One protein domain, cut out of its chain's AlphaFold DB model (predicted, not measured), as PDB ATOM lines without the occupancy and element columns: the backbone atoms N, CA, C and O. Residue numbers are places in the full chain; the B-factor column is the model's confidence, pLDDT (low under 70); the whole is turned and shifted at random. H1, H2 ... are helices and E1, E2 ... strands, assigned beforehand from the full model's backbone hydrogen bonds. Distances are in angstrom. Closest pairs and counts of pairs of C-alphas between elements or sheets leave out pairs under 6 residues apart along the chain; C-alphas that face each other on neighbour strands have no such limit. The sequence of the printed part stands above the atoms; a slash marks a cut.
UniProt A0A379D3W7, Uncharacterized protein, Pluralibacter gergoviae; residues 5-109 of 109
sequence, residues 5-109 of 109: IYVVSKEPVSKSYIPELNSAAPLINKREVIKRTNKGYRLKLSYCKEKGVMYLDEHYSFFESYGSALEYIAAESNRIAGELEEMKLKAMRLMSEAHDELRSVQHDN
ATOM      1  N   ILE A   5     141.829  84.614  96.164       95.62
ATOM      2  CA  ILE A   5     140.963  83.512  95.745       95.62
ATOM      3  C   ILE A   5     140.159  83.919  94.510       95.62
ATOM      4  O   ILE A   5     139.860  85.102  94.307       95.62
ATOM      5  N   TYR A   6     139.813  82.942  93.687       95.50
ATOM      6  CA  TYR A   6     138.998  83.106  92.493       95.50
ATOM      7  C   TYR A   6     137.593  82.585  92.774       95.50
ATOM      8  O   TYR A   6     137.426  81.469  93.260       95.50
ATOM      9  N   VAL A   7     136.590  83.413  92.507       95.06
ATOM     10  CA  VAL A   7     135.187  83.147  92.835       95.06
ATOM     11  C   VAL A   7     134.393  82.995  91.549       95.06
ATOM     12  O   VAL A   7     134.453  83.879  90.690       95.06
ATOM     13  N   VAL A   8     133.634  81.909  91.447       96.06
ATOM     14  CA  VAL A   8     132.754  81.598  90.314       96.06
ATOM     15  C   VAL A   8     131.370  81.244  90.862       96.06
ATOM     16  O   VAL A   8     131.276  80.645  91.931       96.06
ATOM     17  N   SER A   9     130.292  81.622  90.169       94.81
ATOM     18  CA  SER A   9     128.948  81.101  90.479       94.81
ATOM     19  C   SER A   9     128.942  79.572  90.381       94.81
ATOM     20  O   SER A   9     129.650  79.015  89.543       94.81
ATOM     21  N   LYS A  10     128.146  78.881  91.201       94.31
ATOM     22  CA  LYS A  10     127.969  77.428  91.056       94.31
ATOM     23  C   LYS A  10     127.306  77.035  89.745       94.31
ATOM     24  O   LYS A  10     127.639  75.989  89.207       94.31
ATOM     25  N   GLU A  11     126.451  77.897  89.215       92.38
ATOM     26  CA  GLU A  11     125.840  77.740  87.896       92.38
ATOM     27  C   GLU A  11     126.419  78.816  86.969       92.38
ATOM     28  O   GLU A  11     125.778  79.841  86.722       92.38
ATOM     29  N   PRO A  12     127.680  78.670  86.516       93.31
ATOM     30  CA  PRO A  12     128.296  79.656  85.637       93.31
ATOM     31  C   PRO A  12     127.754  79.565  84.209       93.31
ATOM     32  O   PRO A  12     127.949  80.497  83.438       93.31
ATOM     33  N   VAL A  13     127.105  78.455  83.849       94.19
ATOM     34  CA  VAL A  13     126.542  78.190  82.523       94.19
ATOM     35  C   VAL A  13     125.164  77.561  82.696       94.19
ATOM     36  O   VAL A  13     124.960  76.725  83.575       94.19
ATOM     37  N   SER A  14     124.214  77.949  81.849       93.81
ATOM     38  CA  SER A  14     122.856  77.407  81.853       93.81
ATOM     39  C   SER A  14     122.374  77.116  80.431       93.81
ATOM     40  O   SER A  14     122.956  77.585  79.454       93.81
ATOM     41  N   LYS A  15     121.275  76.365  80.302       92.12
ATOM     42  CA  LYS A  15     120.672  76.035  78.997       92.12
ATOM     43  C   LYS A  15     120.143  77.256  78.249       92.12
ATOM     44  O   LYS A  15     120.180  77.281  77.026       92.12
ATOM     45  N   SER A  16     119.621  78.243  78.975       92.62
ATOM     46  CA  SER A  16     119.033  79.459  78.403       92.62
ATOM     47  C   SER A  16     120.029  80.611  78.281       92.62
ATOM     48  O   SER A  16     119.729  81.603  77.621       92.62
ATOM     49  N   TYR A  17     121.197  80.504  78.915       89.50
ATOM     50  CA  TYR A  17     122.200  81.558  78.940       89.50
ATOM     51  C   TYR A  17     123.608  80.988  79.134       89.50
ATOM     52  O   TYR A  17     123.909  80.386  80.172       89.50
ATOM     53  N   ILE A  18     124.472  81.234  78.148       89.88
ATOM     54  CA  ILE A  18     125.903  80.924  78.188       89.88
ATOM     55  C   ILE A  18     126.664  82.258  78.212       89.88
ATOM     56  O   ILE A  18     126.708  82.947  77.192       89.88
ATOM     57  N   PRO A  19     127.222  82.665  79.363       88.31
ATOM     58  CA  PRO A  19     127.957  83.918  79.476       88.31
ATOM     59  C   PRO A  19     129.322  83.865  78.787       88.31
ATOM     60  O   PRO A  19     130.004  82.840  78.772       88.31
ATOM     61  N   GLU A  20     129.765  85.016  78.287       88.69
ATOM     62  CA  GLU A  20     131.116  85.184  77.759       88.69
ATOM     63  C   GLU A  20     132.130  85.423  78.883       88.69
ATOM     64  O   GLU A  20     131.907  86.220  79.801       88.69
ATOM     65  N   LEU A  21     133.296  84.785  78.764       86.00
ATOM     66  CA  LEU A  21     134.359  84.850  79.769       86.00
ATOM     67  C   LEU A  21     134.864  86.283  80.023       86.00
ATOM     68  O   LEU A  21     135.123  86.646  81.170       86.00
ATOM     69  N   ASN A  22     134.969  87.087  78.960       82.31
ATOM     70  CA  ASN A  22     135.562  88.430  78.965       82.31
ATOM     71  C   ASN A  22     134.521  89.553  78.826       82.31
ATOM     72  O   ASN A  22     134.844  90.641  78.350       82.31
ATOM     73  N   SER A  23     133.268  89.298  79.211       82.69
ATOM     74  CA  SER A  23     132.235  90.337  79.195       82.69
ATOM     75  C   SER A  23     132.506  91.435  80.241       82.69
ATOM     76  O   SER A  23     133.387  91.313  81.096       82.69
ATOM     77  N   ALA A  24     131.715  92.516  80.207       80.50
ATOM     78  CA  ALA A  24     131.812  93.614  81.177       80.50
ATOM     79  C   ALA A  24     131.684  93.150  82.646       80.50
ATOM     80  O   ALA A  24     132.204  93.809  83.548       80.50
ATOM     81  N   ALA A  25     131.023  92.011  82.887       80.94
ATOM     82  CA  ALA A  25     130.948  91.344  84.180       80.94
ATOM     83  C   ALA A  25     131.644  89.968  84.093       80.94
ATOM     84  O   ALA A  25     131.031  89.000  83.641       80.94
ATOM     85  N   PRO A  26     132.920  89.849  84.508       85.50
ATOM     86  CA  PRO A  26     133.684  88.619  84.328       85.50
ATOM     87  C   PRO A  26     133.138  87.472  85.189       85.50
ATOM     88  O   PRO A  26     132.809  87.657  86.366       85.50
ATOM     89  N   LEU A  27     133.123  86.262  84.620       92.25
ATOM     90  CA  LEU A  27     132.656  85.047  85.305       92.25
ATOM     91  C   LEU A  27     133.524  84.657  86.499       92.25
ATOM     92  O   LEU A  27     133.026  84.129  87.494       92.25
ATOM     93  N   ILE A  28     134.824  84.925  86.398       94.62
ATOM     94  CA  ILE A  28     135.792  84.622  87.443       94.62
ATOM     95  C   ILE A  28     136.205  85.925  88.118       94.62
ATOM     96  O   ILE A  28     136.875  86.775  87.531       94.62
ATOM     97  N   ASN A  29     135.856  86.059  89.393       92.12
ATOM     98  CA  ASN A  29     136.195  87.229  90.190       92.12
ATOM     99  C   ASN A  29     137.396  86.938  91.090       92.12
ATOM    100  O   ASN A  29     137.312  86.115  91.998       92.12
ATOM    101  N   LYS A  30     138.506  87.654  90.892       93.19
ATOM    102  CA  LYS A  30     139.671  87.590  91.786       93.19
ATOM    103  C   LYS A  30     139.452  88.486  93.007       93.19
ATOM    104  O   LYS A  30     139.202  89.683  92.865       93.19
ATOM    105  N   ARG A  31     139.550  87.927  94.213       92.62
ATOM    106  CA  ARG A  31     139.253  88.623  95.474       92.62
ATOM    107  C   ARG A  31     140.294  88.337  96.551       92.62
ATOM    108  O   ARG A  31     140.899  87.273  96.579       92.62
ATOM    109  N   GLU A  32     140.468  89.290  97.460       93.56
ATOM    110  CA  GLU A  32     141.309  89.141  98.651       93.56
ATOM    111  C   GLU A  32     140.492  88.529  99.796       93.56
ATOM    112  O   GLU A  32     139.395  89.006 100.110       93.56
ATOM    113  N   VAL A  33     141.017  87.477 100.419       93.75
ATOM    114  CA  VAL A  33     140.387  86.786 101.544       93.75
ATOM    115  C   VAL A  33     140.618  87.573 102.827       93.75
ATOM    116  O   VAL A  33     141.753  87.821 103.219       93.75
ATOM    117  N   ILE A  34     139.527  87.927 103.513       92.81
ATOM    118  CA  ILE A  34     139.585  88.482 104.872       92.81
ATOM    119  C   ILE A  34     139.541  87.344 105.887       92.81
ATOM    120  O   ILE A  34     140.355  87.295 106.803       92.81
ATOM    121  N   LYS A  35     138.574  86.430 105.739       92.56
ATOM    122  CA  LYS A  35     138.494  85.200 106.537       92.56
ATOM    123  C   LYS A  35     137.632  84.136 105.867       92.56
ATOM    124  O   LYS A  35     136.646  84.461 105.198       92.56
ATOM    125  N   ARG A  36     137.952  82.870 106.131       94.12
ATOM    126  CA  ARG A  36     137.039  81.743 105.920       94.12
ATOM    127  C   ARG A  36     136.030  81.672 107.070       94.12
ATOM    128  O   ARG A  36     136.371  81.937 108.221       94.12
ATOM    129  N   THR A  37     134.786  81.336 106.760       93.56
ATOM    130  CA  THR A  37     133.709  81.076 107.724       93.56
ATOM    131  C   THR A  37     133.125  79.686 107.479       93.56
ATOM    132  O   THR A  37     133.412  79.065 106.460       93.56
ATOM    133  N   ASN A  38     132.267  79.210 108.381       95.38
ATOM    134  CA  ASN A  38     131.554  77.940 108.216       95.38
ATOM    135  C   ASN A  38     130.558  77.919 107.043       95.38
ATOM    136  O   ASN A  38     130.152  76.842 106.634       95.38
ATOM    137  N   LYS A  39     130.149  79.086 106.525       94.31
ATOM    138  CA  LYS A  39     129.173  79.202 105.427       94.31
ATOM    139  C   LYS A  39     129.783  79.651 104.099       94.31
ATOM    140  O   LYS A  39     129.059  79.760 103.114       94.31
ATOM    141  N   GLY A  40     131.055  80.051 104.087       95.06
ATOM    142  CA  GLY A  40     131.632  80.735 102.934       95.06
ATOM    143  C   GLY A  40     132.882  81.551 103.246       95.06
ATOM    144  O   GLY A  40     133.501  81.406 104.304       95.06
ATOM    145  N   TYR A  41     133.227  82.480 102.358       95.12
ATOM    146  CA  TYR A  41     134.308  83.445 102.558       95.12
ATOM    147  C   TYR A  41     133.813  84.876 102.755       95.12
ATOM    148  O   TYR A  41     132.968  85.369 102.007       95.12
ATOM    149  N   ARG A  42     134.431  85.591 103.703       93.62
ATOM    150  CA  ARG A  42     134.373  87.053 103.735       93.62
ATOM    151  C   ARG A  42     135.503  87.588 102.867       93.62
ATOM    152  O   ARG A  42     136.676  87.387 103.190       93.62
ATOM    153  N   LEU A  43     135.145  88.266 101.786       92.81
ATOM    154  CA  LEU A  43     136.068  88.739 100.760       92.81
ATOM    155  C   LEU A  43     136.058  90.260 100.676       92.81
ATOM    156  O   LEU A  43     135.025  90.902 100.877       92.81
ATOM    157  N   LYS A  44     137.213  90.850 100.386       90.06
ATOM    158  CA  LYS A  44     137.371  92.300 100.280       90.06
ATOM    159  C   LYS A  44     136.787  92.821  98.970       90.06
ATOM    160  O   LYS A  44     136.983  92.226  97.906       90.06
ATOM    161  N   LEU A  45     136.104  93.958  99.041       79.88
ATOM    162  CA  LEU A  45     135.646  94.673  97.856       79.88
ATOM    163  C   LEU A  45     136.776  95.531  97.289       79.88
ATOM    164  O   LEU A  45     137.492  96.206  98.027       79.88
ATOM    165  N   SER A  46     136.901  95.541  95.964       71.06
ATOM    166  CA  SER A  46     137.885  96.361  95.249       71.06
ATOM    167  C   SER A  46     137.680  97.862  95.493       71.06
ATOM    168  O   SER A  46     138.655  98.598  95.601       71.06
ATOM    169  N   TYR A  47     136.427  98.303  95.641       70.88
ATOM    170  CA  TYR A  47     136.048  99.712  95.795       70.88
ATOM    171  C   TYR A  47     135.804 100.156  97.249       70.88
ATOM    172  O   TYR A  47     135.611 101.340  97.500       70.88
ATOM    173  N   CYS A  48     135.812  99.243  98.227       65.62
ATOM    174  CA  CYS A  48     135.613  99.581  99.640       65.62
ATOM    175  C   CYS A  48     136.515  98.707 100.517       65.62
ATOM    176  O   CYS A  48     136.151  97.600 100.910       65.62
ATOM    177  N   LYS A  49     137.724  99.202 100.808       63.84
ATOM    178  CA  LYS A  49     138.773  98.424 101.492       63.84
ATOM    179  C   LYS A  49     138.436  98.070 102.944       63.84
ATOM    180  O   LYS A  49     138.977  97.091 103.450       63.84
ATOM    181  N   GLU A  50     137.556  98.835 103.586       66.31
ATOM    182  CA  GLU A  50     137.170  98.652 104.992       66.31
ATOM    183  C   GLU A  50     136.033  97.637 105.182       66.31
ATOM    184  O   GLU A  50     135.853  97.096 106.272       66.31
ATOM    185  N   LYS A  51     135.264  97.342 104.124       71.81
ATOM    186  CA  LYS A  51     134.093  96.462 104.199       71.81
ATOM    187  C   LYS A  51     134.282  95.232 103.315       71.81
ATOM    188  O   LYS A  51     134.412  95.315 102.098       71.81
ATOM    189  N   GLY A  52     134.279  94.064 103.951       83.38
ATOM    190  CA  GLY A  52     134.197  92.777 103.261       83.38
ATOM    191  C   GLY A  52     132.755  92.324 103.051       83.38
ATOM    192  O   GLY A  52     131.929  92.529 103.942       83.38
ATOM    193  N   VAL A  53     132.489  91.648 101.934       90.56
ATOM    194  CA  VAL A  53     131.200  91.016 101.603       90.56
ATOM    195  C   VAL A  53     131.287  89.510 101.817       90.56
ATOM    196  O   VAL A  53     132.343  88.908 101.616       90.56
ATOM    197  N   MET A  54     130.182  88.909 102.257       93.38
ATOM    198  CA  MET A  54     130.070  87.459 102.371       93.38
ATOM    199  C   MET A  54     129.707  86.826 101.029       93.38
ATOM    200  O   MET A  54     128.717  87.210 100.417       93.38
ATOM    201  N   TYR A  55     130.474  85.814 100.632       94.75
ATOM    202  CA  TYR A  55     130.176  84.901  99.531       94.75
ATOM    203  C   TYR A  55     129.944  83.508 100.114       94.75
ATOM    204  O   TYR A  55     130.818  82.988 100.809       94.75
ATOM    205  N   LEU A  56     128.767  82.934  99.874       96.88
ATOM    206  CA  LEU A  56     128.328  81.676 100.483       96.88
ATOM    207  C   LEU A  56     128.734  80.464  99.636       96.88
ATOM    208  O   LEU A  56     128.615  80.507  98.414       96.88
ATOM    209  N   ASP A  57     129.130  79.368 100.286       95.94
ATOM    210  CA  ASP A  57     129.438  78.081  99.628       95.94
ATOM    211  C   ASP A  57     128.229  77.472  98.916       95.94
ATOM    212  O   ASP A  57     128.365  76.619  98.043       95.94
ATOM    213  N   GLU A  58     127.030  77.889  99.311       96.56
ATOM    214  CA  GLU A  58     125.778  77.520  98.663       96.56
ATOM    215  C   GLU A  58     125.724  78.002  97.212       96.56
ATOM    216  O   GLU A  58     125.308  77.244  96.343       96.56
ATOM    217  N   HIS A  59     126.183  79.228  96.945       95.94
ATOM    218  CA  HIS A  59     125.996  79.897  95.655       95.94
ATOM    219  C   HIS A  59     127.271  79.973  94.818       95.94
ATOM    220  O   HIS A  59     127.202  80.162  93.605       95.94
ATOM    221  N   TYR A  60     128.436  79.865  95.458       97.06
ATOM    222  CA  TYR A  60     129.720  80.104  94.816       97.06
ATOM    223  C   TYR A  60     130.680  78.937  95.009       97.06
ATOM    224  O   TYR A  60     130.713  78.286  96.053       97.06
ATOM    225  N   SER A  61     131.511  78.753  93.993       97.06
ATOM    226  CA  SER A  61     132.700  77.915  94.010       97.06
ATOM    227  C   SER A  61     133.935  78.804  94.165       97.06
ATOM    228  O   SER A  61     134.000  79.915  93.627       97.06
ATOM    229  N   PHE A  62     134.918  78.318  94.920       96.62
ATOM    230  CA  PHE A  62     136.127  79.063  95.269       96.62
ATOM    231  C   PHE A  62     137.372  78.278  94.864       96.62
ATOM    232  O   PHE A  62     137.490  77.103  95.201       96.62
ATOM    233  N   PHE A  63     138.317  78.937  94.194       96.81
ATOM    234  CA  PHE A  63     139.513  78.308  93.634       96.81
ATOM    235  C   PHE A  63     140.772  79.081  94.023       96.81
ATOM    236  O   PHE A  63     140.777  80.312  94.036       96.81
ATOM    237  N   GLU A  64     141.860  78.366  94.300       95.25
ATOM    238  CA  GLU A  64     143.157  78.973  94.634       95.25
ATOM    239  C   GLU A  64     143.886  79.517  93.398       95.25
ATOM    240  O   GLU A  64     144.667  80.464  93.494       95.25
ATOM    241  N   SER A  65     143.595  78.960  92.218       96.75
ATOM    242  CA  SER A  65     144.201  79.361  90.951       96.75
ATOM    243  C   SER A  65     143.148  79.746  89.911       96.75
ATOM    244  O   SER A  65     142.024  79.238  89.911       96.75
ATOM    245  N   TYR A  66     143.533  80.635  88.992       95.75
ATOM    246  CA  TYR A  66     142.696  80.987  87.846       95.75
ATOM    247  C   TYR A  66     142.485  79.787  86.913       95.75
ATOM    248  O   TYR A  66     141.391  79.610  86.389       95.75
ATOM    249  N   GLY A  67     143.508  78.937  86.753       97.06
ATOM    250  CA  GLY A  67     143.441  77.733  85.921       97.06
ATOM    251  C   GLY A  67     142.359  76.764  86.390       97.06
ATOM    252  O   GLY A  67     141.508  76.377  85.602       97.06
ATOM    253  N   SER A  68     142.299  76.479  87.692       97.94
ATOM    254  CA  SER A  68     141.269  75.597  88.260       97.94
ATOM    255  C   SER A  68     139.853  76.170  88.106       97.94
ATOM    256  O   SER A  68     138.896  75.426  87.906       97.94
ATOM    257  N   ALA A  69     139.704  77.498  88.158       96.88
ATOM    258  CA  ALA A  69     138.424  78.150  87.886       96.88
ATOM    259  C   ALA A  69     138.010  78.023  86.406       96.88
ATOM    260  O   ALA A  69     136.830  77.833  86.115       96.88
ATOM    261  N   LEU A  70     138.966  78.097  85.470       96.81
ATOM    262  CA  LEU A  70     138.713  77.858  84.046       96.81
ATOM    263  C   LEU A  70     138.333  76.401  83.772       96.81
ATOM    264  O   LEU A  70     137.376  76.157  83.043       96.81
ATOM    265  N   GLU A  71     139.039  75.444  84.378       97.94
ATOM    266  CA  GLU A  71     138.725  74.013  84.274       97.94
ATOM    267  C   GLU A  71     137.297  73.720  84.744       97.94
ATOM    268  O   GLU A  71     136.554  73.011  84.067       97.94
ATOM    269  N   TYR A  72     136.876  74.331  85.856       97.12
ATOM    270  CA  TYR A  72     135.502  74.231  86.345       97.12
ATOM    271  C   TYR A  72     134.472  74.750  85.331       97.12
ATOM    272  O   TYR A  72     133.491  74.068  85.042       97.12
ATOM    273  N   ILE A  73     134.699  75.935  84.752       96.25
ATOM    274  CA  ILE A  73     133.789  76.514  83.748       96.25
ATOM    275  C   ILE A  73     133.737  75.647  82.485       96.25
ATOM    276  O   ILE A  73     132.661  75.460  81.917       96.25
ATOM    277  N   ALA A  74     134.873  75.095  82.054       96.44
ATOM    278  CA  ALA A  74     134.934  74.192  80.911       96.44
ATOM    279  C   ALA A  74     134.134  72.903  81.168       96.44
ATOM    280  O   ALA A  74     133.360  72.480  80.309       96.44
ATOM    281  N   ALA A  75     134.259  72.319  82.365       96.88
ATOM    282  CA  ALA A  75     133.485  71.148  82.766       96.88
ATOM    283  C   ALA A  75     131.974  71.435  82.796       96.88
ATOM    284  O   ALA A  75     131.195  70.659  82.240       96.88
ATOM    285  N   GLU A  76     131.560  72.572  83.360       96.38
ATOM    286  CA  GLU A  76     130.154  72.994  83.374       96.38
ATOM    287  C   GLU A  76     129.609  73.241  81.963       96.38
ATOM    288  O   GLU A  76     128.514  72.792  81.628       96.38
ATOM    289  N   SER A  77     130.398  73.877  81.098       95.62
ATOM    290  CA  SER A  77     130.047  74.075  79.686       95.62
ATOM    291  C   SER A  77     129.830  72.740  78.971       95.62
ATOM    292  O   SER A  77     128.844  72.571  78.255       95.62
ATOM    293  N   ASN A  78     130.717  71.768  79.202       96.94
ATOM    294  CA  ASN A  78     130.608  70.435  78.619       96.94
ATOM    295  C   ASN A  78     129.388  69.663  79.150       96.94
ATOM    296  O   ASN A  78     128.689  69.013  78.374       96.94
ATOM    297  N   ARG A  79     129.089  69.770  80.451       96.75
ATOM    298  CA  ARG A  79     127.875  69.193  81.047       96.75
ATOM    299  C   ARG A  79     126.619  69.747  80.372       96.75
ATOM    300  O   ARG A  79     125.780  68.970  79.920       96.75
ATOM    301  N   ILE A  80     126.514  71.072  80.249       96.88
ATOM    302  CA  ILE A  80     125.370  71.732  79.601       96.88
ATOM    303  C   ILE A  80     125.257  71.334  78.125       96.88
ATOM    304  O   ILE A  80     124.152  71.053  77.661       96.88
ATOM    305  N   ALA A  81     126.375  71.246  77.398       96.44
ATOM    306  CA  ALA A  81     126.380  70.771  76.016       96.44
ATOM    307  C   ALA A  81     125.832  69.336  75.896       96.44
ATOM    308  O   ALA A  81     125.000  69.069  75.029       96.44
ATOM    309  N   GLY A  82     126.229  68.435  76.801       97.56
ATOM    310  CA  GLY A  82     125.702  67.068  76.856       97.56
ATOM    311  C   GLY A  82     124.192  67.017  77.109       97.56
ATOM    312  O   GLY A  82     123.469  66.304  76.415       97.56
ATOM    313  N   GLU A  83     123.690  67.821  78.048       96.69
ATOM    314  CA  GLU A  83     122.251  67.893  78.335       96.69
ATOM    315  C   GLU A  83     121.429  68.451  77.163       96.69
ATOM    316  O   GLU A  83     120.284  68.041  76.954       96.69
ATOM    317  N   LEU A  84     121.990  69.398  76.406       97.12
ATOM    318  CA  LEU A  84     121.357  69.940  75.204       97.12
ATOM    319  C   LEU A  84     121.302  68.902  74.080       97.12
ATOM    320  O   LEU A  84     120.268  68.783  73.422       97.12
ATOM    321  N   GLU A  85     122.362  68.117  73.887       98.12
ATOM    322  CA  GLU A  85     122.357  67.042  72.891       98.12
ATOM    323  C   GLU A  85     121.330  65.956  73.248       98.12
ATOM    324  O   GLU A  85     120.569  65.514  72.388       98.12
ATOM    325  N   GLU A  86     121.212  65.583  74.527       98.06
ATOM    326  CA  GLU A  86     120.177  64.644  74.974       98.06
ATOM    327  C   GLU A  86     118.761  65.186  74.703       98.06
ATOM    328  O   GLU A  86     117.884  64.462  74.221       98.06
ATOM    329  N   MET A  87     118.531  66.473  74.977       97.38
ATOM    330  CA  MET A  87     117.247  67.127  74.712       97.38
ATOM    331  C   MET A  87     116.917  67.150  73.217       97.38
ATOM    332  O   MET A  87     115.789  66.839  72.830       97.38
ATOM    333  N   LYS A  88     117.902  67.456  72.371       98.19
ATOM    334  CA  LYS A  88     117.770  67.411  70.913       98.19
ATOM    335  C   LYS A  88     117.402  66.007  70.428       98.19
ATOM    336  O   LYS A  88     116.474  65.872  69.635       98.19
ATOM    337  N   LEU A  89     118.059  64.962  70.938       98.44
ATOM    338  CA  LEU A  89     117.737  63.574  70.587       98.44
ATOM    339  C   LEU A  89     116.295  63.204  70.958       98.44
ATOM    340  O   LEU A  89     115.601  62.569  70.164       98.44
ATOM    341  N   LYS A  90     115.816  63.628  72.135       98.44
ATOM    342  CA  LYS A  90     114.415  63.430  72.547       98.44
ATOM    343  C   LYS A  90     113.441  64.146  71.610       98.44
ATOM    344  O   LYS A  90     112.465  63.540  71.178       98.44
ATOM    345  N   ALA A  91     113.728  65.395  71.248       98.38
ATOM    346  CA  ALA A  91     112.895  66.164  70.324       98.38
ATOM    347  C   ALA A  91     112.838  65.532  68.921       98.38
ATOM    348  O   ALA A  91     111.769  65.459  68.321       98.38
ATOM    349  N   MET A  92     113.963  65.016  68.415       98.50
ATOM    350  CA  MET A  92     114.012  64.320  67.124       98.50
ATOM    351  C   MET A  92     113.184  63.030  67.110       98.50
ATOM    352  O   MET A  92     112.533  62.735  66.106       98.50
ATOM    353  N   ARG A  93     113.188  62.267  68.212       98.50
ATOM    354  CA  ARG A  93     112.334  61.074  68.353       98.50
ATOM    355  C   ARG A  93     110.860  61.450  68.296       98.50
ATOM    356  O   ARG A  93     110.152  60.926  67.448       98.50
ATOM    357  N   LEU A  94     110.450  62.434  69.094       98.50
ATOM    358  CA  LEU A  94     109.071  62.926  69.107       98.50
ATOM    359  C   LEU A  94     108.618  63.434  67.729       98.50
ATOM    360  O   LEU A  94     107.503  63.163  67.301       98.50
ATOM    361  N   MET A  95     109.489  64.148  67.010       98.38
ATOM    362  CA  MET A  95     109.207  64.596  65.643       98.38
ATOM    363  C   MET A  95     108.992  63.414  64.686       98.38
ATOM    364  O   MET A  95     108.100  63.461  63.844       98.38
ATOM    365  N   SER A  96     109.795  62.356  64.819       98.00
ATOM    366  CA  SER A  96     109.663  61.148  63.995       98.00
ATOM    367  C   SER A  96     108.353  60.417  64.298       98.00
ATOM    368  O   SER A  96     107.603  60.124  63.375       98.00
ATOM    369  N   GLU A  97     108.035  60.230  65.581       98.19
ATOM    370  CA  GLU A  97     106.766  59.650  66.044       98.19
ATOM    371  C   GLU A  97     105.561  60.439  65.508       98.19
ATOM    372  O   GLU A  97     104.616  59.857  64.983       98.19
ATOM    373  N   ALA A  98     105.620  61.774  65.547       98.25
ATOM    374  CA  ALA A  98     104.569  62.627  64.997       98.25
ATOM    375  C   ALA A  98     104.424  62.492  63.469       98.25
ATOM    376  O   ALA A  98     103.310  62.535  62.949       98.25
ATOM    377  N   HIS A  99     105.528  62.326  62.733       97.75
ATOM    378  CA  HIS A  99     105.483  62.080  61.289       97.75
ATOM    379  C   HIS A  99     104.942  60.695  60.933       97.75
ATOM    380  O   HIS A  99     104.290  60.549  59.898       97.75
ATOM    381  N   ASP A 100     105.224  59.681  61.746       97.06
ATOM    382  CA  ASP A 100     104.677  58.334  61.570       97.06
ATOM    383  C   ASP A 100     103.161  58.335  61.789       97.06
ATOM    384  O   ASP A 100     102.424  57.846  60.933       97.06
ATOM    385  N   GLU A 101     102.695  58.991  62.853       97.12
ATOM    386  CA  GLU A 101     101.267  59.149  63.148       97.12
ATOM    387  C   GLU A 101     100.538  59.986  62.084       97.12
ATOM    388  O   GLU A 101      99.431  59.668  61.660       97.12
ATOM    389  N   LEU A 102     101.161  61.049  61.567       96.31
ATOM    390  CA  LEU A 102     100.561  61.813  60.472       96.31
ATOM    391  C   LEU A 102     100.366  60.944  59.217       96.31
ATOM    392  O   LEU A 102      99.367  61.087  58.512       96.31
ATOM    393  N   ARG A 103     101.319  60.048  58.931       95.06
ATOM    394  CA  ARG A 103     101.257  59.151  57.772       95.06
ATOM    395  C   ARG A 103     100.186  58.073  57.919       95.06
ATOM    396  O   ARG A 103      99.576  57.748  56.902       95.06
ATOM    397  N   SER A 104      99.952  57.543  59.124       93.50
ATOM    398  CA  SER A 104      98.877  56.568  59.367       93.50
ATOM    399  C   SER A 104      97.504  57.200  59.131       93.50
ATOM    400  O   SER A 104      96.732  56.698  58.319       93.50
ATOM    401  N   VAL A 105      97.256  58.381  59.705       93.50
ATOM    402  CA  VAL A 105      95.991  59.120  59.530       93.50
ATOM    403  C   VAL A 105      95.713  59.474  58.061       93.50
ATOM    404  O   VAL A 105      94.558  59.518  57.638       93.50
ATOM    405  N   GLN A 106      96.754  59.736  57.266       85.75
ATOM    406  CA  GLN A 106      96.615  60.041  55.837       85.75
ATOM    407  C   GLN A 106      96.349  58.814  54.952       85.75
ATOM    408  O   GLN A 106      95.841  58.999  53.854       85.75
ATOM    409  N   HIS A 107      96.708  57.601  55.386       72.25
ATOM    410  CA  HIS A 107      96.447  56.367  54.629       72.25
ATOM    411  C   HIS A 107      95.090  55.730  54.963       72.25
ATOM    412  O   HIS A 107      94.583  54.949  54.162       72.25
ATOM    413  N   ASP A 108      94.505  56.066  56.117       60.81
ATOM    414  CA  ASP A 108      93.191  55.575  56.556       60.81
ATOM    415  C   ASP A 108      92.001  56.419  56.031       60.81
ATOM    416  O   ASP A 108      90.848  56.115  56.347       60.81
ATOM    417  N   ASN A 109      92.262  57.458  55.223       50.81
ATOM    418  CA  ASN A 109      91.265  58.276  54.505       50.81
ATOM    419  C   ASN A 109      91.400  58.112  52.987       50.81
ATOM    420  O   ASN A 109      90.360  58.226  52.298       50.81
TER     421      ASN A 109
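AT A GLANCE: This is residues 5 to 109 of the 109 residues of an uncharacterized protein of Pluralibacter gergoviae (UniProt A0A379D3W7). Long helix H1 sticks out, at residues 85 to 107, from a small head, one folded sheet. Printed are 105 residues of mixed class, with five antiparallel strands, sheet order E4-E3-E2-E1-E5, then H1. The whole is extended, radius of gyration of the C-alphas 22.2 A, spanning 79 by 26 by 21 A.

IN THESE COORDINATES: Find C-alpha 5 at (140.963, 83.512, 95.745), where E1, residues 5 to 9, begins. E2, 29 to 37, E3, 40 to 44, E4, 52 to 56, and E5, 60 to 63, follow. H1, 66 to 107, runs 62.0 A to C-alpha 107 at (96.447, 56.367, 54.629).

HOW THE PARTS SIT: With E2 as hinge, E4-E3 faces E1-E5. E1 to E4 form a meander, successive antiparallel neighbours. E1's N 6 and E5's O 63, 2.8 A, are within hydrogen-bond range, as is each H1 O i to N i+4 pair. H1 only grazes the sheet, with residues 66 to 73.

THE WHOLE: The printed part has no cut and one long link, E1 to E2. pLDDT is under 70 at 48 to 50, 108 and 109.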